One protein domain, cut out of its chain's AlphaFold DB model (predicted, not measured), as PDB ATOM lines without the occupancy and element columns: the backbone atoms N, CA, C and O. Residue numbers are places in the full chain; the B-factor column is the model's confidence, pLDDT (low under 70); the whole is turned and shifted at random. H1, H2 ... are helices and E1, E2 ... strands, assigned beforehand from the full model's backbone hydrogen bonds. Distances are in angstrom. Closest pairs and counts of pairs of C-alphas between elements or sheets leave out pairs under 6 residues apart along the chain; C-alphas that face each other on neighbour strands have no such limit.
ATOM      1  N   PHE A  28     302.355 313.257 240.327       97.31
ATOM      2  CA  PHE A  28     302.512 314.713 240.478       97.31
ATOM      3  C   PHE A  28     303.839 315.148 241.117       97.31
ATOM      4  O   PHE A  28     303.882 316.116 241.873       97.31
ATOM      5  N   GLU A  29     304.937 314.476 240.785       98.19
ATOM      6  CA  GLU A  29     306.258 314.778 241.352       98.19
ATOM      7  C   GLU A  29     307.053 315.787 240.512       98.19
ATOM      8  O   GLU A  29     307.925 316.485 241.028       98.19
ATOM      9  N   ASN A  30     306.734 315.905 239.223       98.25
ATOM     10  CA  ASN A  30     307.409 316.804 238.291       98.25
ATOM     11  C   ASN A  30     306.516 318.008 237.981       98.25
ATOM     12  O   ASN A  30     305.339 317.849 237.646       98.25
ATOM     13  N   TRP A  31     307.069 319.208 238.143       98.25
ATOM     14  CA  TRP A  31     306.363 320.466 237.927       98.25
ATOM     15  C   TRP A  31     307.279 321.470 237.251       98.25
ATOM     16  O   TRP A  31     308.443 321.610 237.640       98.25
ATOM     17  N   SER A  32     306.714 322.229 236.322       97.94
ATOM     18  CA  SER A  32     307.419 323.264 235.582       97.94
ATOM     19  C   SER A  32     306.795 324.627 235.839       97.94
ATOM     20  O   SER A  32     305.574 324.800 235.814       97.94
ATOM     21  N   GLN A  33     307.647 325.628 236.051       96.88
ATOM     22  CA  GLN A  33     307.203 327.012 236.148       96.88
ATOM     23  C   GLN A  33     306.835 327.537 234.754       96.88
ATOM     24  O   GLN A  33     307.685 327.626 233.870       96.88
ATOM     25  N   GLN A  34     305.577 327.935 234.588       92.88
ATOM     26  CA  GLN A  34     305.091 328.727 233.459       92.88
ATOM     27  C   GLN A  34     304.551 330.068 233.987       92.88
ATOM     28  O   GLN A  34     305.219 330.733 234.781       92.88
ATOM     29  N   ILE A  35     303.339 330.466 233.583       95.06
ATOM     30  CA  ILE A  35     302.596 331.555 234.238       95.06
ATOM     31  C   ILE A  35     302.278 331.157 235.688       95.06
ATOM     32  O   ILE A  35     302.465 331.946 236.612       95.06
ATOM     33  N   PHE A  36     301.883 329.900 235.884       96.75
ATOM     34  CA  PHE A  36     301.717 329.251 237.179       96.75
ATOM     35  C   PHE A  36     302.683 328.062 237.277       96.75
ATOM     36  O   PHE A  36     303.300 327.668 236.284       96.75
ATOM     37  N   ASN A  37     302.857 327.509 238.475       97.44
ATOM     38  CA  ASN A  37     303.607 326.267 238.638       97.44
ATOM     39  C   ASN A  37     302.679 325.097 238.287       97.44
ATOM     40  O   ASN A  37     301.724 324.854 239.019       97.44
ATOM     41  N   GLU A  38     302.974 324.390 237.198       98.12
ATOM     42  CA  GLU A  38     302.086 323.394 236.586       98.12
ATOM     43  C   GLU A  38     302.633 321.971 236.704       98.12
ATOM     44  O   GLU A  38     303.848 321.791 236.583       98.12
ATOM     45  N   PRO A  39     301.781 320.953 236.926       97.56
ATOM     46  CA  PRO A  39     302.227 319.571 236.907       97.56
ATOM     47  C   PRO A  39     302.516 319.156 235.465       97.56
ATOM     48  O   PRO A  39     301.662 319.274 234.583       97.56
ATOM     49  N   ASP A  40     303.711 318.626 235.221       96.44
ATOM     50  CA  ASP A  40     304.105 318.200 233.880       96.44
ATOM     51  C   ASP A  40     303.144 317.123 233.356       96.44
ATOM     52  O   ASP A  40     302.704 316.268 234.126       96.44
ATOM     53  N   THR A  41     302.895 317.098 232.039       93.88
ATOM     54  CA  THR A  41     301.971 316.186 231.312       93.88
ATOM     55  C   THR A  41     300.511 316.641 231.258       93.88
ATOM     56  O   THR A  41     299.828 316.343 230.278       93.88
ATOM     57  N   PHE A  42     300.021 317.368 232.261       95.56
ATOM     58  CA  PHE A  42     298.601 317.704 232.366       95.56
ATOM     59  C   PHE A  42     298.313 319.128 231.879       95.56
ATOM     60  O   PHE A  42     299.096 320.048 232.094       95.56
ATOM     61  N   LEU A  43     297.144 319.326 231.269       96.00
ATOM     62  CA  LEU A  43     296.548 320.647 231.097       96.00
ATOM     63  C   LEU A  43     295.703 320.966 232.331       96.00
ATOM     64  O   LEU A  43     294.778 320.219 232.650       96.00
ATOM     65  N   SER A  44     295.982 322.079 233.005       97.62
ATOM     66  CA  SER A  44     295.226 322.498 234.184       97.62
ATOM     67  C   SER A  44     294.205 323.594 233.892       97.62
ATOM     68  O   SER A  44     294.316 324.359 232.926       97.62
ATOM     69  N   SER A  45     293.224 323.729 234.786       97.06
ATOM     70  CA  SER A  45     292.331 324.889 234.823       97.06
ATOM     71  C   SER A  45     293.070 326.207 235.032       97.06
ATOM     72  O   SER A  45     292.525 327.241 234.648       97.06
ATOM     73  N   ASN A  46     294.302 326.186 235.552       97.38
ATOM     74  CA  ASN A  46     295.065 327.410 235.706       97.38
ATOM     75  C   ASN A  46     295.380 328.052 234.361       97.38
ATOM     76  O   ASN A  46     295.127 329.234 234.149       97.38
ATOM     77  N   ILE A  47     295.903 327.251 233.433       95.69
ATOM     78  CA  ILE A  47     296.257 327.714 232.093       95.69
ATOM     79  C   ILE A  47     294.997 327.967 231.263       95.69
ATOM     80  O   ILE A  47     294.941 328.948 230.527       95.69
ATOM     81  N   MET A  48     293.967 327.124 231.404       94.19
ATOM     82  CA  MET A  48     292.722 327.282 230.642       94.19
ATOM     83  C   MET A  48     291.957 328.562 230.995       94.19
ATOM     84  O   MET A  48     291.370 329.178 230.110       94.19
ATOM     85  N   TRP A  49     291.948 328.948 232.273       94.44
ATOM     86  CA  TRP A  49     291.094 330.030 232.773       94.44
ATOM     87  C   TRP A  49     291.857 331.191 233.414       94.44
ATOM     88  O   TRP A  49     291.236 332.147 233.875       94.44
ATOM     89  N   GLY A  50     293.190 331.135 233.450       95.19
ATOM     90  CA  GLY A  50     294.030 332.187 234.023       95.19
ATOM     91  C   GLY A  50     293.874 332.352 235.537       95.19
ATOM     92  O   GLY A  50     294.063 333.453 236.049       95.19
ATOM     93  N   VAL A  51     293.506 331.290 236.256       95.31
ATOM     94  CA  VAL A  51     293.334 331.282 237.721       95.31
ATOM     95  C   VAL A  51     294.410 330.420 238.381       95.31
ATOM     96  O   VAL A  51     295.006 329.590 237.724       95.31
ATOM     97  N   ASN A  52     294.690 330.587 239.672       96.62
ATOM     98  CA  ASN A  52     295.627 329.704 240.381       96.62
ATOM     99  C   ASN A  52     294.852 328.777 241.321       96.62
ATOM    100  O   ASN A  52     294.780 329.021 242.523       96.62
ATOM    101  N   ASN A  53     294.190 327.776 240.747       97.88
ATOM    102  CA  ASN A  53     293.278 326.873 241.442       97.88
ATOM    103  C   ASN A  53     293.700 325.390 241.387       97.88
ATOM    104  O   ASN A  53     293.026 324.526 241.948       97.88
ATOM    105  N   VAL A  54     294.840 325.108 240.759       98.44
ATOM    106  CA  VAL A  54     295.580 323.851 240.850       98.44
ATOM    107  C   VAL A  54     296.977 324.161 241.368       98.44
ATOM    108  O   VAL A  54     297.758 324.828 240.698       98.44
ATOM    109  N   THR A  55     297.302 323.705 242.575       98.38
ATOM    110  CA  THR A  55     298.561 324.064 243.243       98.38
ATOM    111  C   THR A  55     299.344 322.838 243.691       98.38
ATOM    112  O   THR A  55     298.773 321.801 244.027       98.38
ATOM    113  N   LYS A  56     300.676 322.959 243.704       98.44
ATOM    114  CA  LYS A  56     301.572 321.941 244.260       98.44
ATOM    115  C   LYS A  56     301.563 322.026 245.779       98.44
ATOM    116  O   LYS A  56     301.824 323.094 246.333       98.44
ATOM    117  N   VAL A  57     301.338 320.900 246.441       98.50
ATOM    118  CA  VAL A  57     301.405 320.777 247.902       98.50
ATOM    119  C   VAL A  57     302.322 319.631 248.304       98.50
ATOM    120  O   VAL A  57     302.587 318.747 247.497       98.50
ATOM    121  N   THR A  58     302.814 319.648 249.543       98.25
ATOM    122  CA  THR A  58     303.637 318.563 250.111       98.25
ATOM    123  C   THR A  58     302.848 317.613 251.010       98.25
ATOM    124  O   THR A  58     303.366 316.570 251.396       98.25
ATOM    125  N   ASP A  59     301.608 317.968 251.360       97.81
ATOM    126  CA  ASP A  59     300.672 317.063 252.033       97.81
ATOM    127  C   ASP A  59     300.174 316.038 251.009       97.81
ATOM    128  O   ASP A  59     299.207 316.263 250.280       97.81
ATOM    129  N   SER A  60     300.950 314.968 250.860       97.31
ATOM    130  CA  SER A  60     300.775 313.943 249.839       97.31
ATOM    131  C   SER A  60     300.594 312.578 250.497       97.31
ATOM    132  O   SER A  60     301.213 312.259 251.510       97.31
ATOM    133  N   TYR A  61     299.729 311.747 249.910       96.44
ATOM    134  CA  TYR A  61     299.558 310.358 250.347       96.44
ATOM    135  C   TYR A  61     300.807 309.508 250.051       96.44
ATOM    136  O   TYR A  61     301.108 308.561 250.777       96.44
ATOM    137  N   HIS A  62     301.523 309.828 248.972       95.50
ATOM    138  CA  HIS A  62     302.681 309.083 248.498       95.50
ATOM    139  C   HIS A  62     303.710 310.038 247.884       95.50
ATOM    140  O   HIS A  62     303.325 310.962 247.178       95.50
ATOM    141  N   ALA A  63     304.999 309.740 248.088       96.38
ATOM    142  CA  ALA A  63     306.141 310.539 247.635       96.38
ATOM    143  C   ALA A  63     306.173 311.967 248.226       96.38
ATOM    144  O   ALA A  63     306.006 312.099 249.439       96.38
ATOM    145  N   SER A  64     306.532 312.989 247.441       98.38
ATOM    146  CA  SER A  64     306.876 314.320 247.973       98.38
ATOM    147  C   SER A  64     305.800 315.362 247.711       98.38
ATOM    148  O   SER A  64     305.684 316.320 248.480       98.38
ATOM    149  N   PHE A  65     305.057 315.222 246.614       98.50
ATOM    150  CA  PHE A  65     304.149 316.245 246.127       98.50
ATOM    151  C   PHE A  65     302.772 315.677 245.777       98.50
ATOM    152  O   PHE A  65     302.579 314.500 245.499       98.50
ATOM    153  N   ALA A  66     301.776 316.553 245.797       98.31
ATOM    154  CA  ALA A  66     300.445 316.285 245.276       98.31
ATOM    155  C   ALA A  66     299.887 317.536 244.589       98.31
ATOM    156  O   ALA A  66     300.354 318.657 244.819       98.31
ATOM    157  N   ALA A  67     298.872 317.344 243.747       98.19
ATOM    158  CA  ALA A  67     298.085 318.433 243.189       98.19
ATOM    159  C   ALA A  67     296.860 318.699 244.074       98.19
ATOM    160  O   ALA A  67     296.019 317.823 244.274       98.19
ATOM    161  N   LYS A  68     296.736 319.926 244.581       98.44
ATOM    162  CA  LYS A  68     295.542 320.416 245.267       98.44
ATOM    163  C   LYS A  68     294.658 321.142 244.258       98.44
ATOM    164  O   LYS A  68     295.099 322.120 243.655       98.44
ATOM    165  N   LEU A  69     293.434 320.656 244.076       98.56
ATOM    166  CA  LEU A  69     292.444 321.216 243.158       98.56
ATOM    167  C   LEU A  69     291.379 321.936 243.986       98.56
ATOM    168  O   LEU A  69     290.726 321.320 244.827       98.56
ATOM    169  N   GLU A  70     291.204 323.230 243.753       98.38
ATOM    170  CA  GLU A  70     290.242 324.056 244.479       98.38
ATOM    171  C   GLU A  70     289.254 324.697 243.515       98.38
ATOM    172  O   GLU A  70     289.620 325.210 242.461       98.38
ATOM    173  N   THR A  71     287.978 324.700 243.881       98.38
ATOM    174  CA  THR A  71     287.006 325.553 243.200       98.38
ATOM    175  C   THR A  71     287.180 326.976 243.706       98.38
ATOM    176  O   THR A  71     287.114 327.217 244.911       98.38
ATOM    177  N   VAL A  72     287.386 327.921 242.793       97.56
ATOM    178  CA  VAL A  72     287.584 329.340 243.123       97.56
ATOM    179  C   VAL A  72     286.467 330.191 242.539       97.56
ATOM    180  O   VAL A  72     285.907 329.860 241.497       97.56
ATOM    181  N   LEU A  73     286.150 331.304 243.202       97.00
ATOM    182  CA  LEU A  73     285.247 332.317 242.662       97.00
ATOM    183  C   LEU A  73     286.015 333.205 241.670       97.00
ATOM    184  O   LEU A  73     287.064 333.749 242.012       97.00
ATOM    185  N   SER A  74     285.480 333.376 240.466       93.94
ATOM    186  CA  SER A  74     286.007 334.267 239.433       93.94
ATOM    187  C   SER A  74     284.848 334.908 238.675       93.94
ATOM    188  O   SER A  74     283.967 334.213 238.180       93.94
ATOM    189  N   ASN A  75     284.825 336.241 238.594       89.81
ATOM    190  CA  ASN A  75     283.791 337.004 237.878       89.81
ATOM    191  C   ASN A  75     282.345 336.587 238.225       89.81
ATOM    192  O   ASN A  75     281.522 336.394 237.334       89.81
ATOM    193  N   ASN A  76     282.042 336.461 239.523       93.56
ATOM    194  CA  ASN A  76     280.727 336.090 240.071       93.56
ATOM    195  C   ASN A  76     280.256 334.653 239.790       93.56
ATOM    196  O   ASN A  76     279.147 334.306 240.192       93.56
ATOM    197  N   ASP A  77     281.091 333.816 239.181       95.12
ATOM    198  CA  ASP A  77     280.846 332.384 239.019       95.12
ATOM    199  C   ASP A  77     282.016 331.577 239.601       95.12
ATOM    200  O   ASP A  77     283.005 332.127 240.091       95.12
ATOM    201  N   THR A  78     281.901 330.258 239.596       96.69
ATOM    202  CA  THR A  78     282.901 329.340 240.126       96.69
ATOM    203  C   THR A  78     283.664 328.640 239.013       96.69
ATOM    204  O   THR A  78     283.090 328.194 238.023       96.69
ATOM    205  N   ILE A  79     284.975 328.507 239.195       97.31
ATOM    206  CA  ILE A  79     285.852 327.756 238.298       97.31
ATOM    207  C   ILE A  79     286.421 326.573 239.085       97.31
ATOM    208  O   ILE A  79     287.165 326.794 240.048       97.31
ATOM    209  N   PRO A  80     286.089 325.322 238.716       97.50
ATOM    210  CA  PRO A  80     286.629 324.150 239.388       97.50
ATOM    211  C   PRO A  80     288.124 323.989 239.101       97.50
ATOM    212  O   PRO A  80     288.598 324.283 237.999       97.50
ATOM    213  N   GLY A  81     288.865 323.488 240.088       98.00
ATOM    214  CA  GLY A  81     290.216 322.975 239.877       98.00
ATOM    215  C   GLY A  81     290.140 321.718 239.016       98.00
ATOM    216  O   GLY A  81     289.407 320.790 239.352       98.00
ATOM    217  N   MET A  82     290.854 321.687 237.892       96.94
ATOM    218  CA  MET A  82     290.817 320.576 236.940       96.94
ATOM    219  C   MET A  82     292.205 320.269 236.389       96.94
ATOM    220  O   MET A  82     292.989 321.176 236.123       96.94
ATOM    221  N   LEU A  83     292.457 318.985 236.145       96.88
ATOM    222  CA  LEU A  83     293.597 318.474 235.391       96.88
ATOM    223  C   LEU A  83     293.081 317.546 234.293       96.88
ATOM    224  O   LEU A  83     292.229 316.695 234.550       96.88
ATOM    225  N   LEU A  84     293.590 317.712 233.078       95.06
ATOM    226  CA  LEU A  84     293.219 316.919 231.914       95.06
ATOM    227  C   LEU A  84     294.461 316.358 231.229       95.06
ATOM    228  O   LEU A  84     295.502 317.007 231.156       95.06
ATOM    229  N   ILE A  85     294.314 315.163 230.670       93.88
ATOM    230  CA  ILE A  85     295.258 314.603 229.707       93.88
ATOM    231  C   ILE A  85     294.632 314.798 228.325       93.88
ATOM    232  O   ILE A  85     293.592 314.214 228.028       93.88
ATOM    233  N   GLY A  86     295.258 315.633 227.497       92.12
ATOM    234  CA  GLY A  86     294.671 316.132 226.249       92.12
ATOM    235  C   GLY A  86     294.124 317.553 226.397       92.12
ATOM    236  O   GLY A  86     294.463 318.264 227.343       92.12
ATOM    237  N   THR A  87     293.300 317.987 225.444       92.06
ATOM    238  CA  THR A  87     292.745 319.349 225.406       92.06
ATOM    239  C   THR A  87     291.233 319.342 225.158       92.06
ATOM    240  O   THR A  87     290.739 318.464 224.450       92.06
ATOM    241  N   PRO A  88     290.459 320.299 225.705       92.19
ATOM    242  CA  PRO A  88     289.040 320.417 225.383       92.19
ATOM    243  C   PRO A  88     288.806 320.616 223.877       92.19
ATOM    244  O   PRO A  88     289.425 321.466 223.239       92.19
ATOM    245  N   GLY A  89     287.901 319.821 223.312       89.31
ATOM    246  CA  GLY A  89     287.412 319.914 221.939       89.31
ATOM    247  C   GLY A  89     285.921 320.245 221.883       89.31
ATOM    248  O   GLY A  89     285.289 320.529 222.899       89.31
ATOM    249  N   ASN A  90     285.327 320.183 220.687       91.88
ATOM    250  CA  ASN A  90     283.888 320.397 220.528       91.88
ATOM    251  C   ASN A  90     283.100 319.230 221.143       91.88
ATOM    252  O   ASN A  90     282.908 318.201 220.500       91.88
ATOM    253  N   GLN A  91     282.680 319.397 222.399       90.00
ATOM    254  CA  GLN A  91     281.989 318.380 223.203       90.00
ATOM    255  C   GLN A  91     282.765 317.060 223.362       90.00
ATOM    256  O   GLN A  91     282.179 315.999 223.555       90.00
ATOM    257  N   THR A  92     284.091 317.119 223.276       90.44
ATOM    258  CA  THR A  92     284.992 315.972 223.424       90.44
ATOM    259  C   THR A  92     286.292 316.419 224.088       90.44
ATOM    260  O   THR A  92     286.515 317.616 224.267       90.44
ATOM    261  N   ILE A  93     287.168 315.474 224.415       89.69
ATOM    262  CA  ILE A  93     288.577 315.740 224.701       89.69
ATOM    263  C   ILE A  93     289.387 315.294 223.484       89.69
ATOM    264  O   ILE A  93     289.275 314.159 223.028       89.69
ATOM    265  N   ASN A  94     290.175 316.211 222.930       92.38
ATOM    266  CA  ASN A  94     291.086 315.944 221.829       92.38
ATOM    267  C   ASN A  94     292.422 315.412 222.364       92.38
ATOM    268  O   ASN A  94     292.988 315.948 223.321       92.38
ATOM    269  N   GLY A  95     292.967 314.401 221.685       89.88
ATOM    270  CA  GLY A  95     294.241 313.792 222.054       89.88
ATOM    271  C   GLY A  95     294.123 312.921 223.302       89.88
ATOM    272  O   GLY A  95     293.162 312.173 223.455       89.88
ATOM    273  N   GLY A  96     295.133 312.992 224.164       87.19
ATOM    274  CA  GLY A  96     295.268 312.129 225.331       87.19
ATOM    275  C   GLY A  96     296.565 311.326 225.285       87.19
ATOM    276  O   GLY A  96     297.401 311.521 224.401       87.19
ATOM    277  N   LEU A  97     296.728 310.411 226.237       86.06
ATOM    278  CA  LEU A  97     297.814 309.436 226.216       86.06
ATOM    279  C   LEU A  97     297.263 308.091 225.724       86.06
ATOM    280  O   LEU A  97     296.264 307.624 226.276       86.06
ATOM    281  N   PRO A  98     297.865 307.478 224.686       82.56
ATOM    282  CA  PRO A  98     297.446 306.162 224.230       82.56
ATOM    283  C   PRO A  98     297.646 305.140 225.349       82.56
ATOM    284  O   PRO A  98     298.679 305.144 226.022       82.56
ATOM    285  N   TYR A  99     296.659 304.262 225.514       71.81
ATOM    286  CA  TYR A  99     296.710 303.162 226.465       71.81
ATOM    287  C   TYR A  99     296.725 301.819 225.723       71.81
ATOM    288  O   TYR A  99     296.189 301.718 224.617       71.81
ATOM    289  N   THR A 100     297.379 300.811 226.303       66.69
ATOM    290  CA  THR A 100     297.540 299.458 225.730       66.69
ATOM    291  C   THR A 100     297.413 298.410 226.810       66.69
ATOM    292  O   THR A 100     298.083 298.607 227.849       66.69
TER     293      THR A 100
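What this domain is: This is residues 28 to 100 of the 100 residues of an uncharacterized protein of Bacteroidetes bacterium CG_4_8_14_3_um_filter_31_14 (UniProt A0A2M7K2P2). With little regular structure, this is three small antiparallel two-stranded hairpins joined by loops: E1-E2 packs beside E3-E4, and E5-E6 extends from E4. Residues 80 to 100 hold no named element. The 73 printed residues have E1, E2, H1, E3, E4, E5, E6 in order, mostly strand, with 25 residues in named elements. The whole is only just compact, close to loose: radius of gyration of the C-alphas 13.2 A, spans 40 by 36 by 22 A.

Where its parts are: E3, residues 54 to 57, and E4, 66 to 69, each measure 9.6 A. E1, 31 to 33, begins at C-alpha (306.363, 320.466, 237.927); E2 is 37 to 39, H1 45 to 49, E5 72 to 74. E6, 77 to 79, ends at C-alpha (285.852, 327.756, 238.298).

How they stand to each other: N 55 and O 68 of E3-E4 are 2.9 A apart, N 32 and O 38 of E1-E2 2.9 A, N 74 and O 77 of E5-E6 2.8 A. The closest C-alphas of E2 and E3, Asn 37 and Thr 55, are 7.2 A apart; those of H1 and E3, Asn 46 and Val 54, 6.3 A. H1's O i to N i+4 pair is within hydrogen-bond range. E4 runs on into E5 at 46 degrees. Residues 43 to 44 pair antiparallel with 83 to 84.

The domain as a whole: The farthest C-alphas, Asn 76 and Thr 100, are 42.8 A apart. The printed part has no cut; no link is long. Residue 100 alone is under pLDDT 70.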